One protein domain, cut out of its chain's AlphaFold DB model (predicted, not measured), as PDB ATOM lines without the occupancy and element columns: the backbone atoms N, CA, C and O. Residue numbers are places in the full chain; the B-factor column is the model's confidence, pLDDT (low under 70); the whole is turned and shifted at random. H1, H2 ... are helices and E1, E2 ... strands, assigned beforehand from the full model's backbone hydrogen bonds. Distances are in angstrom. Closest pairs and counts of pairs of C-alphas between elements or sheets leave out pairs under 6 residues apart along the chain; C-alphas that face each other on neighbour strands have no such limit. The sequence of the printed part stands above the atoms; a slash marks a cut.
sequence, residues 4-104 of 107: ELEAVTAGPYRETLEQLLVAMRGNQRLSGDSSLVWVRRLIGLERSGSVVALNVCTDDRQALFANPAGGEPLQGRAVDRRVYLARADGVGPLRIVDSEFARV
ATOM      1  N   GLU A   4      82.503 216.929 115.101       46.03
ATOM      2  CA  GLU A   4      83.960 216.913 115.294       46.03
ATOM      3  C   GLU A   4      84.437 218.048 116.214       46.03
ATOM      4  O   GLU A   4      85.409 217.904 116.951       46.03
ATOM      5  N   LEU A   5      83.718 219.173 116.204       48.88
ATOM      6  CA  LEU A   5      83.965 220.343 117.043       48.88
ATOM      7  C   LEU A   5      83.478 220.170 118.491       48.88
ATOM      8  O   LEU A   5      83.883 220.939 119.365       48.88
ATOM      9  N   GLU A   6      82.622 219.185 118.742       46.66
ATOM     10  CA  GLU A   6      82.274 218.696 120.081       46.66
ATOM     11  C   GLU A   6      83.264 217.609 120.529       46.66
ATOM     12  O   GLU A   6      83.709 217.607 121.678       46.66
ATOM     13  N   ALA A   7      83.713 216.755 119.602       50.19
ATOM     14  CA  ALA A   7      84.706 215.713 119.865       50.19
ATOM     15  C   ALA A   7      86.059 216.261 120.359       50.19
ATOM     16  O   ALA A   7      86.696 215.616 121.188       50.19
ATOM     17  N   VAL A   8      86.460 217.480 119.956       50.44
ATOM     18  CA  VAL A   8      87.676 218.144 120.481       50.44
ATOM     19  C   VAL A   8      87.629 218.465 121.987       50.44
ATOM     20  O   VAL A   8      88.611 218.929 122.561       50.44
ATOM     21  N   THR A   9      86.490 218.228 122.646       49.69
ATOM     22  CA  THR A   9      86.310 218.418 124.094       49.69
ATOM     23  C   THR A   9      86.070 217.111 124.865       49.69
ATOM     24  O   THR A   9      85.868 217.161 126.076       49.69
ATOM     25  N   ALA A  10      86.133 215.941 124.207       49.53
ATOM     26  CA  ALA A  10      85.796 214.644 124.802       49.53
ATOM     27  C   ALA A  10      86.939 213.601 124.748       49.53
ATOM     28  O   ALA A  10      87.681 213.508 123.771       49.53
ATOM     29  N   GLY A  11      87.024 212.793 125.816       57.66
ATOM     30  CA  GLY A  11      87.891 211.621 126.062       57.66
ATOM     31  C   GLY A  11      89.078 211.383 125.110       57.66
ATOM     32  O   GLY A  11      90.158 211.900 125.389       57.66
ATOM     33  N   PRO A  12      88.916 210.627 124.004       58.56
ATOM     34  CA  PRO A  12      90.021 210.242 123.109       58.56
ATOM     35  C   PRO A  12      90.811 211.421 122.517       58.56
ATOM     36  O   PRO A  12      91.983 211.299 122.156       58.56
ATOM     37  N   TYR A  13      90.189 212.599 122.425       64.19
ATOM     38  CA  TYR A  13      90.859 213.799 121.941       64.19
ATOM     39  C   TYR A  13      91.779 214.431 122.989       64.19
ATOM     40  O   TYR A  13      92.759 215.075 122.628       64.19
ATOM     41  N   ARG A  14      91.508 214.231 124.283       65.12
ATOM     42  CA  ARG A  14      92.337 214.772 125.364       65.12
ATOM     43  C   ARG A  14      93.750 214.190 125.323       65.12
ATOM     44  O   ARG A  14      94.705 214.954 125.339       65.12
ATOM     45  N   GLU A  15      93.877 212.873 125.178       67.56
ATOM     46  CA  GLU A  15      95.174 212.194 125.028       67.56
ATOM     47  C   GLU A  15      95.904 212.649 123.757       67.56
ATOM     48  O   GLU A  15      97.100 212.941 123.778       67.56
ATOM     49  N   THR A  16      95.165 212.789 122.651       70.12
ATOM     50  CA  THR A  16      95.708 213.307 121.385       70.12
ATOM     51  C   THR A  16      96.231 214.739 121.550       70.12
ATOM     52  O   THR A  16      97.310 215.077 121.063       70.12
ATOM     53  N   LEU A  17      95.492 215.587 122.271       73.69
ATOM     54  CA  LEU A  17      95.888 216.958 122.570       73.69
ATOM     55  C   LEU A  17      97.093 216.997 123.515       73.69
ATOM     56  O   LEU A  17      97.999 217.791 123.298       73.69
ATOM     57  N   GLU A  18      97.160 216.135 124.527       75.31
ATOM     58  CA  GLU A  18      98.322 216.023 125.414       75.31
ATOM     59  C   GLU A  18      99.592 215.665 124.628       75.31
ATOM     60  O   GLU A  18     100.612 216.342 124.774       75.31
ATOM     61  N   GLN A  19      99.523 214.688 123.717       74.12
ATOM     62  CA  GLN A  19     100.642 214.342 122.829       74.12
ATOM     63  C   GLN A  19     101.058 215.521 121.936       74.12
ATOM     64  O   GLN A  19     102.248 215.812 121.787       74.12
ATOM     65  N   LEU A  20     100.080 216.241 121.386       74.62
ATOM     66  CA  LEU A  20     100.294 217.427 120.560       74.62
ATOM     67  C   LEU A  20     100.986 218.560 121.345       74.62
ATOM     68  O   LEU A  20     101.925 219.187 120.852       74.62
ATOM     69  N   LEU A  21     100.553 218.813 122.584       76.94
ATOM     70  CA  LEU A  21     101.136 219.826 123.469       76.94
ATOM     71  C   LEU A  21     102.569 219.471 123.875       76.94
ATOM     72  O   LEU A  21     103.416 220.363 123.941       76.94
ATOM     73  N   VAL A  22     102.845 218.188 124.124       72.56
ATOM     74  CA  VAL A  22     104.201 217.695 124.406       72.56
ATOM     75  C   VAL A  22     105.115 217.946 123.206       72.56
ATOM     76  O   VAL A  22     106.199 218.500 123.385       72.56
ATOM     77  N   ALA A  23     104.664 217.633 121.987       71.50
ATOM     78  CA  ALA A  23     105.446 217.859 120.770       71.50
ATOM     79  C   ALA A  23     105.799 219.345 120.547       71.50
ATOM     80  O   ALA A  23     106.880 219.659 120.056       71.50
ATOM     81  N   MET A  24     104.927 220.275 120.953       74.00
ATOM     82  CA  MET A  24     105.164 221.719 120.806       74.00
ATOM     83  C   MET A  24     106.171 222.323 121.790       74.00
ATOM     84  O   MET A  24     106.625 223.446 121.573       74.00
ATOM     85  N   ARG A  25     106.493 221.665 122.910       73.12
ATOM     86  CA  ARG A  25     107.292 222.302 123.975       73.12
ATOM     87  C   ARG A  25     108.752 222.538 123.620       73.12
ATOM     88  O   ARG A  25     109.408 223.288 124.338       73.12
ATOM     89  N   GLY A  26     109.264 221.924 122.556       70.75
ATOM     90  CA  GLY A  26     110.637 222.100 122.072       70.75
ATOM     91  C   GLY A  26     111.724 221.489 122.969       70.75
ATOM     92  O   GLY A  26     112.746 221.052 122.454       70.75
ATOM     93  N   ASN A  27     111.493 221.388 124.283       81.06
ATOM     94  CA  ASN A  27     112.411 220.781 125.245       81.06
ATOM     95  C   ASN A  27     111.981 219.351 125.591       81.06
ATOM     96  O   ASN A  27     110.818 219.097 125.918       81.06
ATOM     97  N   GLN A  28     112.938 218.425 125.592       84.94
ATOM     98  CA  GLN A  28     112.712 217.039 125.998       84.94
ATOM     99  C   GLN A  28     112.381 216.958 127.495       84.94
ATOM    100  O   GLN A  28     113.120 217.486 128.326       84.94
ATOM    101  N   ARG A  29     111.294 216.266 127.855       88.69
ATOM    102  CA  ARG A  29     110.983 215.939 129.255       88.69
ATOM    103  C   ARG A  29     111.929 214.843 129.750       88.69
ATOM    104  O   ARG A  29     112.068 213.818 129.087       88.69
ATOM    105  N   LEU A  30     112.557 215.061 130.901       90.31
ATOM    106  CA  LEU A  30     113.489 214.120 131.529       90.31
ATOM    107  C   LEU A  30     112.806 213.277 132.608       90.31
ATOM    108  O   LEU A  30     113.044 212.075 132.691       90.31
ATOM    109  N   SER A  31     111.955 213.894 133.427       92.38
ATOM    110  CA  SER A  31     111.231 213.218 134.507       92.38
ATOM    111  C   SER A  31     109.987 213.998 134.932       92.38
ATOM    112  O   SER A  31     109.799 215.153 134.535       92.38
ATOM    113  N   GLY A  32     109.155 213.350 135.751       89.31
ATOM    114  CA  GLY A  32     107.933 213.921 136.302       89.31
ATOM    115  C   GLY A  32     106.790 214.023 135.294       89.31
ATOM    116  O   GLY A  32     106.952 213.778 134.095       89.31
ATOM    117  N   ASP A  33     105.624 214.394 135.810       83.62
ATOM    118  CA  ASP A  33     104.392 214.445 135.038       83.62
ATOM    119  C   ASP A  33     104.016 215.871 134.648       83.62
ATOM    120  O   ASP A  33     104.299 216.852 135.338       83.62
ATOM    121  N   SER A  34     103.358 215.964 133.498       82.88
ATOM    122  CA  SER A  34     102.724 217.180 133.005       82.88
ATOM    123  C   SER A  34     101.227 216.966 133.071       82.88
ATOM    124  O   SER A  34     100.731 215.984 132.522       82.88
ATOM    125  N   SER A  35     100.510 217.865 133.729       84.38
ATOM    126  CA  SER A  35      99.064 217.743 133.872       84.38
ATOM    127  C   SER A  35      98.359 218.750 132.982       84.38
ATOM    128  O   SER A  35      98.540 219.958 133.116       84.38
ATOM    129  N   LEU A  36      97.513 218.254 132.083       85.38
ATOM    130  CA  LEU A  36      96.536 219.080 131.389       85.38
ATOM    131  C   LEU A  36      95.430 219.460 132.382       85.38
ATOM    132  O   LEU A  36      94.611 218.622 132.753       85.38
ATOM    133  N   VAL A  37      95.400 220.702 132.853       88.62
ATOM    134  CA  VAL A  37      94.450 221.100 133.903       88.62
ATOM    135  C   VAL A  37      93.074 221.351 133.300       88.62
ATOM    136  O   VAL A  37      92.075 220.801 133.761       88.62
ATOM    137  N   TRP A  38      93.018 222.118 132.211       84.81
ATOM    138  CA  TRP A  38      91.780 222.352 131.474       84.81
ATOM    139  C   TRP A  38      92.029 222.651 129.996       84.81
ATOM    140  O   TRP A  38      93.104 223.089 129.587       84.81
ATOM    141  N   VAL A  39      90.977 222.440 129.204       86.06
ATOM    142  CA  VAL A  39      90.888 222.783 127.783       86.06
ATOM    143  C   VAL A  39      89.583 223.528 127.579       86.06
ATOM    144  O   VAL A  39      88.528 223.080 128.024       86.06
ATOM    145  N   ARG A  40      89.647 224.678 126.919       85.69
ATOM    146  CA  ARG A  40      88.484 225.506 126.604       85.69
ATOM    147  C   ARG A  40      88.488 225.808 125.125       85.69
ATOM    148  O   ARG A  40      89.503 226.217 124.577       85.69
ATOM    149  N   ARG A  41      87.340 225.666 124.478       85.56
ATOM    150  CA  ARG A  41      87.188 226.125 123.104       85.56
ATOM    151  C   ARG A  41      86.912 227.625 123.085       85.56
ATOM    152  O   ARG A  41      86.046 228.103 123.812       85.56
ATOM    153  N   LEU A  42      87.632 228.353 122.239       87.19
ATOM    154  CA  LEU A  42      87.441 229.784 122.024       87.19
ATOM    155  C   LEU A  42      86.548 229.975 120.791       87.19
ATOM    156  O   LEU A  42      87.000 229.855 119.655       87.19
ATOM    157  N   ILE A  43      85.250 230.192 121.013       83.19
ATOM    158  CA  ILE A  43      84.266 230.325 119.928       83.19
ATOM    159  C   ILE A  43      84.432 231.682 119.236       83.19
ATOM    160  O   ILE A  43      84.545 232.705 119.904       83.19
ATOM    161  N   GLY A  44      84.420 231.681 117.901       80.38
ATOM    162  CA  GLY A  44      84.511 232.896 117.082       80.38
ATOM    163  C   GLY A  44      85.914 233.499 116.992       80.38
ATOM    164  O   GLY A  44      86.082 234.538 116.361       80.38
ATOM    165  N   LEU A  45      86.916 232.864 117.607       82.75
ATOM    166  CA  LEU A  45      88.307 233.263 117.458       82.75
ATOM    167  C   LEU A  45      88.934 232.517 116.278       82.75
ATOM    168  O   LEU A  45      89.003 231.288 116.281       82.75
ATOM    169  N   GLU A  46      89.424 233.277 115.304       83.44
ATOM    170  CA  GLU A  46      90.079 232.759 114.107       83.44
ATOM    171  C   GLU A  46      91.423 233.460 113.898       83.44
ATOM    172  O   GLU A  46      91.540 234.678 114.049       83.44
ATOM    173  N   ARG A  47      92.453 232.687 113.554       85.44
ATOM    174  CA  ARG A  47      93.788 233.190 113.221       85.44
ATOM    175  C   ARG A  47      94.439 232.256 112.214       85.44
ATOM    176  O   ARG A  47      94.292 231.041 112.316       85.44
ATOM    177  N   SER A  48      95.145 232.813 111.233       85.12
ATOM    178  CA  SER A  48      95.909 232.023 110.254       85.12
ATOM    179  C   SER A  48      95.066 230.950 109.530       85.12
ATOM    180  O   SER A  48      95.545 229.853 109.265       85.12
ATOM    181  N   GLY A  49      93.787 231.243 109.245       83.44
ATOM    182  CA  GLY A  49      92.861 230.307 108.588       83.44
ATOM    183  C   GLY A  49      92.342 229.170 109.479       83.44
ATOM    184  O   GLY A  49      91.848 228.165 108.970       83.44
ATOM    185  N   SER A  50      92.470 229.290 110.803       85.44
ATOM    186  CA  SER A  50      91.983 228.285 111.747       85.44
ATOM    187  C   SER A  50      90.464 228.160 111.749       85.44
ATOM    188  O   SER A  50      89.761 229.165 111.781       85.44
ATOM    189  N   VAL A  51      89.975 226.929 111.873       85.62
ATOM    190  CA  VAL A  51      88.551 226.618 112.092       85.62
ATOM    191  C   VAL A  51      88.250 226.256 113.553       85.62
ATOM    192  O   VAL A  51      87.090 226.201 113.965       85.62
ATOM    193  N   VAL A  52      89.292 226.000 114.355       85.69
ATOM    194  CA  VAL A  52      89.198 225.758 115.800       85.69
ATOM    195  C   VAL A  52      90.272 226.556 116.517       85.69
ATOM    196  O   VAL A  52      91.442 226.477 116.153       85.69
ATOM    197  N   ALA A  53      89.892 227.242 117.587       90.19
ATOM    198  CA  ALA A  53      90.823 227.785 118.560       90.19
ATOM    199  C   ALA A  53      90.552 227.148 119.928       90.19
ATOM    200  O   ALA A  53      89.400 227.063 120.371       90.19
ATOM    201  N   LEU A  54      91.610 226.694 120.595       89.12
ATOM    202  CA  LEU A  54      91.548 226.167 121.956       89.12
ATOM    203  C   LEU A  54      92.455 227.000 122.856       89.12
ATOM    204  O   LEU A  54      93.556 227.359 122.451       89.12
ATOM    205  N   ASN A  55      92.003 227.254 124.077       91.19
ATOM    206  CA  ASN A  55      92.843 227.673 125.184       91.19
ATOM    207  C   ASN A  55      93.114 226.466 126.071       91.19
ATOM    208  O   ASN A  55      92.195 225.710 126.397       91.19
ATOM    209  N   VAL A  56      94.359 226.294 126.474       90.25
ATOM    210  CA  VAL A  56      94.820 225.102 127.162       90.25
ATOM    211  C   VAL A  56      95.768 225.492 128.276       90.25
ATOM    212  O   VAL A  56      96.783 226.127 128.007       90.25
ATOM    213  N   CYS A  57      95.491 225.032 129.496       90.31
ATOM    214  CA  CYS A  57      96.412 225.216 130.609       90.31
ATOM    215  C   CYS A  57      97.047 223.900 131.022       90.31
ATOM    216  O   CYS A  57      96.356 222.910 131.281       90.31
ATOM    217  N   THR A  58      98.373 223.904 131.086       89.62
ATOM    218  CA  THR A  58      99.167 222.776 131.563       89.62
ATOM    219  C   THR A  58      99.967 223.181 132.785       89.62
ATOM    220  O   THR A  58     100.617 224.226 132.760       89.62
ATOM    221  N   ASP A  59      99.961 222.343 133.817       90.88
ATOM    222  CA  ASP A  59     100.831 222.479 134.979       90.88
ATOM    223  C   ASP A  59     101.973 221.466 134.893       90.88
ATOM    224  O   ASP A  59     101.764 220.254 134.959       90.88
ATOM    225  N   ASP A  60     103.188 221.986 134.735       90.38
ATOM    226  CA  ASP A  60     104.408 221.191 134.613       90.38
ATOM    227  C   ASP A  60     105.364 221.395 135.779       90.38
ATOM    228  O   ASP A  60     106.533 221.034 135.682       90.38
ATOM    229  N   ARG A  61     104.916 222.005 136.879       91.38
ATOM    230  CA  ARG A  61     105.799 222.318 138.014       91.38
ATOM    231  C   ARG A  61     106.427 221.074 138.651       91.38
ATOM    232  O   ARG A  61     107.447 221.194 139.325       91.38
ATOM    233  N   GLN A  62     105.841 219.899 138.416       91.81
ATOM    234  CA  GLN A  62     106.345 218.596 138.859       91.81
ATOM    235  C   GLN A  62     107.244 217.896 137.823       91.81
ATOM    236  O   GLN A  62     107.744 216.810 138.100       91.81
ATOM    237  N   ALA A  63     107.466 218.492 136.648       91.12
ATOM    238  CA  ALA A  63     108.293 217.930 135.585       91.12
ATOM    239  C   ALA A  63     109.632 218.664 135.438       91.12
ATOM    240  O   ALA A  63     109.735 219.879 135.636       91.12
ATOM    241  N   LEU A  64     110.655 217.913 135.028       93.56
ATOM    242  CA  LEU A  64     111.968 218.429 134.650       93.56
ATOM    243  C   LEU A  64     112.187 218.269 133.149       93.56
ATOM    244  O   LEU A  64     111.859 217.238 132.556       93.56
ATOM    245  N   PHE A  65     112.787 219.285 132.539       91.12
ATOM    246  CA  PHE A  65     113.057 219.345 131.108       91.12
ATOM    247  C   PHE A  65     114.543 219.556 130.849       91.12
ATOM    248  O   PHE A  65     115.233 220.234 131.611       91.12
ATOM    249  N   ALA A  66     115.031 218.999 129.745       92.19
ATOM    250  CA  ALA A  66     116.381 219.243 129.272       92.19
ATOM    251  C   ALA A  66     116.578 220.742 129.027       92.19
ATOM    252  O   ALA A  66     115.733 221.401 128.411       92.19
ATOM    253  N   ASN A  67     117.695 221.277 129.515       91.31
ATOM    254  CA  ASN A  67     118.072 222.650 129.236       91.31
ATOM    255  C   ASN A  67     118.641 222.734 127.811       91.31
ATOM    256  O   ASN A  67     119.673 222.114 127.546       91.31
ATOM    257  N   PRO A  68     118.021 223.493 126.890       85.88
ATOM    258  CA  PRO A  68     118.517 223.602 125.520       85.88
ATOM    259  C   PRO A  68     119.887 224.294 125.431       85.88
ATOM    260  O   PRO A  68     120.596 224.103 124.451       85.88
ATOM    261  N   ALA A  69     120.286 225.062 126.451       89.69
ATOM    262  CA  ALA A  69     121.622 225.651 126.548       89.69
ATOM    263  C   ALA A  69     122.672 224.693 127.155       89.69
ATOM    264  O   ALA A  69     123.833 225.071 127.302       89.69
ATOM    265  N   GLY A  70     122.276 223.466 127.512       90.38
ATOM    266  CA  GLY A  70     123.084 222.540 128.303       90.38
ATOM    267  C   GLY A  70     123.075 222.864 129.802       90.38
ATOM    268  O   GLY A  70     122.574 223.902 130.236       90.38
ATOM    269  N   GLY A  71     123.620 221.948 130.606       92.88
ATOM    270  CA  GLY A  71     123.689 222.076 132.065       92.88
ATOM    271  C   GLY A  71     122.470 221.509 132.796       92.88
ATOM    272  O   GLY A  71     121.830 220.571 132.319       92.88
ATOM    273  N   GLU A  72     122.183 222.063 133.975       95.69
ATOM    274  CA  GLU A  72     121.152 221.547 134.880       95.69
ATOM    275  C   GLU A  72     119.748 221.546 134.249       95.69
ATOM    276  O   GLU A  72     119.392 222.511 133.556       95.69
ATOM    277  N   PRO A  73     118.928 220.505 134.502       94.44
ATOM    278  CA  PRO A  73     117.537 220.457 134.072       94.44
ATOM    279  C   PRO A  73     116.728 221.676 134.515       94.44
ATOM    280  O   PRO A  73     116.864 222.185 135.627       94.44
ATOM    281  N   LEU A  74     115.816 222.110 133.651       92.81
ATOM    282  CA  LEU A  74     114.892 223.197 133.941       92.81
ATOM    283  C   LEU A  74     113.602 222.643 134.540       92.81
ATOM    284  O   LEU A  74     112.980 221.742 133.973       92.81
ATOM    285  N   GLN A  75     113.157 223.232 135.649       93.69
ATOM    286  CA  GLN A  75     111.830 222.955 136.188       93.69
ATOM    287  C   GLN A  75     110.745 223.506 135.254       93.69
ATOM    288  O   GLN A  75     110.831 224.643 134.769       93.69
ATOM    289  N   GLY A  76     109.714 222.696 135.017       90.44
ATOM    290  CA  GLY A  76     108.523 223.114 134.295       90.44
ATOM    291  C   GLY A  76     107.726 224.189 135.033       90.44
ATOM    292  O   GLY A  76     108.004 224.560 136.175       90.44
ATOM    293  N   ARG A  77     106.733 224.750 134.346       91.44
ATOM    294  CA  ARG A  77     105.907 225.856 134.847       91.44
ATOM    295  C   ARG A  77     104.458 225.649 134.442       91.44
ATOM    296  O   ARG A  77     104.185 224.889 133.520       91.44
ATOM    297  N   ALA A  78     103.550 226.369 135.091       92.69
ATOM    298  CA  ALA A  78     102.199 226.501 134.574       92.69
ATOM    299  C   ALA A  78     102.205 227.414 133.333       92.69
ATOM    300  O   ALA A  78     102.850 228.473 133.310       92.69
ATOM    301  N   VAL A  79     101.533 226.973 132.273       91.69
ATOM    302  CA  VAL A  79     101.486 227.656 130.977       91.69
ATOM    303  C   VAL A  79     100.051 227.671 130.478       91.69
ATOM    304  O   VAL A  79      99.439 226.611 130.373       91.69
ATOM    305  N   ASP A  80      99.560 228.859 130.125       93.00
ATOM    306  CA  ASP A  80      98.352 229.021 129.318       93.00
ATOM    307  C   ASP A  80      98.759 229.134 127.846       93.00
ATOM    308  O   ASP A  80      99.661 229.897 127.485       93.00
ATOM    309  N   ARG A  81      98.134 228.333 126.992       92.12
ATOM    310  CA  ARG A  81      98.463 228.219 125.580       92.12
ATOM    311  C   ARG A  81      97.206 228.284 124.741       92.12
ATOM    312  O   ARG A  81      96.300 227.469 124.892       92.12
ATOM    313  N   ARG A  82      97.231 229.163 123.747       92.62
ATOM    314  CA  ARG A  82      96.257 229.149 122.662       92.62
ATOM    315  C   ARG A  82      96.823 228.392 121.482       92.62
ATOM    316  O   ARG A  82      97.948 228.643 121.049       92.62
ATOM    317  N   VAL A  83      96.034 227.465 120.966       90.38
ATOM    318  CA  VAL A  83      96.344 226.706 119.755       90.38
ATOM    319  C   VAL A  83      95.254 226.936 118.726       90.38
ATOM    320  O   VAL A  83      94.063 226.876 119.036       90.38
ATOM    321  N   TYR A  84      95.681 227.192 117.498       89.62
ATOM    322  CA  TYR A  84      94.819 227.454 116.361       89.62
ATOM    323  C   TYR A  84      94.972 226.297 115.382       89.62
ATOM    324  O   TYR A  84      96.086 225.987 114.954       89.62
ATOM    325  N   LEU A  85      93.866 225.630 115.057       85.81
ATOM    326  CA  LEU A  85      93.858 224.440 114.220       85.81
ATOM    327  C   LEU A  85      93.087 224.669 112.922       85.81
ATOM    328  O   LEU A  85      91.975 225.202 112.933       85.81
ATOM    329  N   ALA A  86      93.652 224.201 111.815       86.00
ATOM    330  CA  ALA A  86      93.013 224.184 110.504       86.00
ATOM    331  C   ALA A  86      93.111 222.794 109.866       86.00
ATOM    332  O   ALA A  86      93.917 221.955 110.276       86.00
ATOM    333  N   ARG A  87      92.290 222.551 108.842       81.69
ATOM    334  CA  ARG A  87      92.433 221.384 107.965       81.69
ATOM    335  C   ARG A  87      93.314 221.783 106.789       81.69
ATOM    336  O   ARG A  87      92.998 222.764 106.128       81.69
ATOM    337  N   ALA A  88      94.371 221.018 106.516       71.38
ATOM    338  CA  ALA A  88      95.270 221.302 105.393       71.38
ATOM    339  C   ALA A  88      94.521 221.338 104.042       71.38
ATOM    340  O   ALA A  88      94.748 222.245 103.250       71.38
ATOM    341  N   ASP A  89      93.561 220.424 103.849       75.31
ATOM    342  CA  ASP A  89      92.867 220.224 102.563       75.31
ATOM    343  C   ASP A  89      91.332 220.336 102.686       75.31
ATOM    344  O   ASP A  89      90.583 219.721 101.931       75.31
ATOM    345  N   GLY A  90      90.824 221.020 103.718       68.25
ATOM    346  CA  GLY A  90      89.379 221.175 103.970       68.25
ATOM    347  C   GLY A  90      88.636 219.918 104.458       68.25
ATOM    348  O   GLY A  90      87.600 220.050 105.105       68.25
ATOM    349  N   VAL A  91      89.179 218.716 104.238       66.25
ATOM    350  CA  VAL A  91      88.575 217.424 104.644       66.25
ATOM    351  C   VAL A  91      89.508 216.585 105.537       66.25
ATOM    352  O   VAL A  91      89.052 215.746 106.307       66.25
ATOM    353  N   GLY A  92      90.820 216.843 105.499       68.25
ATOM    354  CA  GLY A  92      91.830 216.133 106.301       68.25
ATOM    355  C   GLY A  92      91.798 216.454 107.807       68.25
ATOM    356  O   GLY A  92      91.029 217.320 108.231       68.25
ATOM    357  N   PRO A  93      92.624 215.787 108.636       73.06
ATOM    358  CA  PRO A  93      92.644 215.993 110.086       73.06
ATOM    359  C   PRO A  93      93.053 217.423 110.464       73.06
ATOM    360  O   PRO A  93      93.782 218.095 109.728       73.06
ATOM    361  N   LEU A  94      92.610 217.873 111.640       76.94
ATOM    362  CA  LEU A  94      93.033 219.154 112.205       76.94
ATOM    363  C   LEU A  94      94.530 219.127 112.531       76.94
ATOM    364  O   LEU A  94      95.023 218.198 113.169       76.94
ATOM    365  N   ARG A  95      95.236 220.177 112.122       80.00
ATOM    366  CA  ARG A  95      96.647 220.420 112.436       80.00
ATOM    367  C   ARG A  95      96.799 221.804 113.040       80.00
ATOM    368  O   ARG A  95      96.039 222.706 112.691       80.00
ATOM    369  N   ILE A  96      97.783 221.973 113.918       84.06
ATOM    370  CA  ILE A  96      98.142 223.300 114.427       84.06
ATOM    371  C   ILE A  96      98.693 224.124 113.266       84.06
ATOM    372  O   ILE A  96      99.617 223.687 112.583       84.06
ATOM    373  N   VAL A  97      98.128 225.310 113.072       87.31
ATOM    374  CA  VAL A  97      98.617 226.308 112.114       87.31
ATOM    375  C   VAL A  97      99.233 227.518 112.802       87.31
ATOM    376  O   VAL A  97     100.045 228.210 112.200       87.31
ATOM    377  N   ASP A  98      98.878 227.759 114.066       89.50
ATOM    378  CA  ASP A  98      99.467 228.815 114.884       89.50
ATOM    379  C   ASP A  98      99.339 228.461 116.373       89.50
ATOM    380  O   ASP A  98      98.451 227.701 116.783       89.50
ATOM    381  N   SER A  99     100.215 229.017 117.202       89.94
ATOM    382  CA  SER A  99     100.116 228.901 118.652       89.94
ATOM    383  C   SER A  99     100.782 230.076 119.353       89.94
ATOM    384  O   SER A  99     101.812 230.582 118.918       89.94
ATOM    385  N   GLU A 100     100.233 230.454 120.496       92.19
ATOM    386  CA  GLU A 100     100.821 231.441 121.396       92.19
ATOM    387  C   GLU A 100     100.717 230.935 122.830       92.19
ATOM    388  O   GLU A 100      99.822 230.158 123.166       92.19
ATOM    389  N   PHE A 101     101.657 231.335 123.680       90.62
ATOM    390  CA  PHE A 101     101.682 230.883 125.063       90.62
ATOM    391  C   PHE A 101     102.149 231.982 126.006       90.62
ATOM    392  O   PHE A 101     102.973 232.826 125.653       90.62
ATOM    393  N   ALA A 102     101.649 231.915 127.232       92.38
ATOM    394  CA  ALA A 102     102.061 232.748 128.341       92.38
ATOM    395  C   ALA A 102     102.330 231.870 129.566       92.38
ATOM    396  O   ALA A 102     101.656 230.869 129.810       92.38
ATOM    397  N   ARG A 103     103.332 232.253 130.355       91.75
ATOM    398  CA  ARG A 103     103.526 231.670 131.685       91.75
ATOM    399  C   ARG A 103     102.456 232.237 132.609       91.75
ATOM    400  O   ARG A 103     102.210 233.439 132.572       91.75
ATOM    401  N   VAL A 104     101.873 231.384 133.438       92.44
ATOM    402  CA  VAL A 104     100.871 231.779 134.434       92.44
ATOM    403  C   VAL A 104     101.295 231.294 135.817       92.44
ATOM    404  O   VAL A 104     102.104 230.376 135.936       92.44
TER     405      VAL A 104
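AT A GLANCE: This is residues 4 to 104 of the 107 residues of an uncharacterized protein of Brevilactibacter flavus (UniProt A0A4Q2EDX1). What shape is this? A twisted sheet of four strands, E2 to E5, curls round one helix, H2, and residues 60 to 77 loop out at one end, where E1 pairs with residues 64 to 65. What makes it up? The printed part has 101 residues, with named elements H1 H2 E1 E2 E3 E4 E5 along it, mixed in class; the antiparallel sheet runs E2 E3 E4 E5. How large is it? It is compact, with a radius of gyration of the C-alphas of 14.5 A, and elongated, spanning 44 by 25 by 22 A.

IN THESE COORDINATES: Where are the helices? H1 is residues 4 to 7, with C-alpha 4 at (83.960, 216.913, 115.294); H2 is residues 12 to 24, 19.1 A long. Where are the strands? E1 is residues 29 to 31, E2 35 to 41, E3 52 to 59 and E4 78 to 87, 28.8 A long. E5, residues 94 to 103, bends by 66 degrees at residue 97 and ends with C-alpha 103 at (103.526, 231.670, 131.685).

HOW THE PARTS SIT: How do the strands join? E2 to E5 form a meander, each the antiparallel neighbour of the one before. Within hydrogen-bond range are N 37 and O 57, 2.9 A, in hairpin E2 and E3; N 56 and O 81, 2.8 A, in E3 and E4; and N 82 and O 100, 2.8 A, in E4 and E5. Where are the helices? H2 is on one face of the sheet, two layers, its closest C-alphas to E2 being Glu 18 and Leu 36, 6.9 A; 8 of its 9 O i to N i+4 pairs are within range. H1, too short for such a pair, is close to but not clearly touching H2, the closest C-alphas being Ala 7 and Tyr 13, 6.8 A.

THE WHOLE: How far does it reach? The C-alphas farthest apart are those of Gly 71 and Val 91, 44.8 A. Is it unbroken? The printed part has no cut; the link E3 to E4 is long, 18 residues. Where is confidence low? pLDDT is under 70 at residues 4 to 15 and 90 to 92.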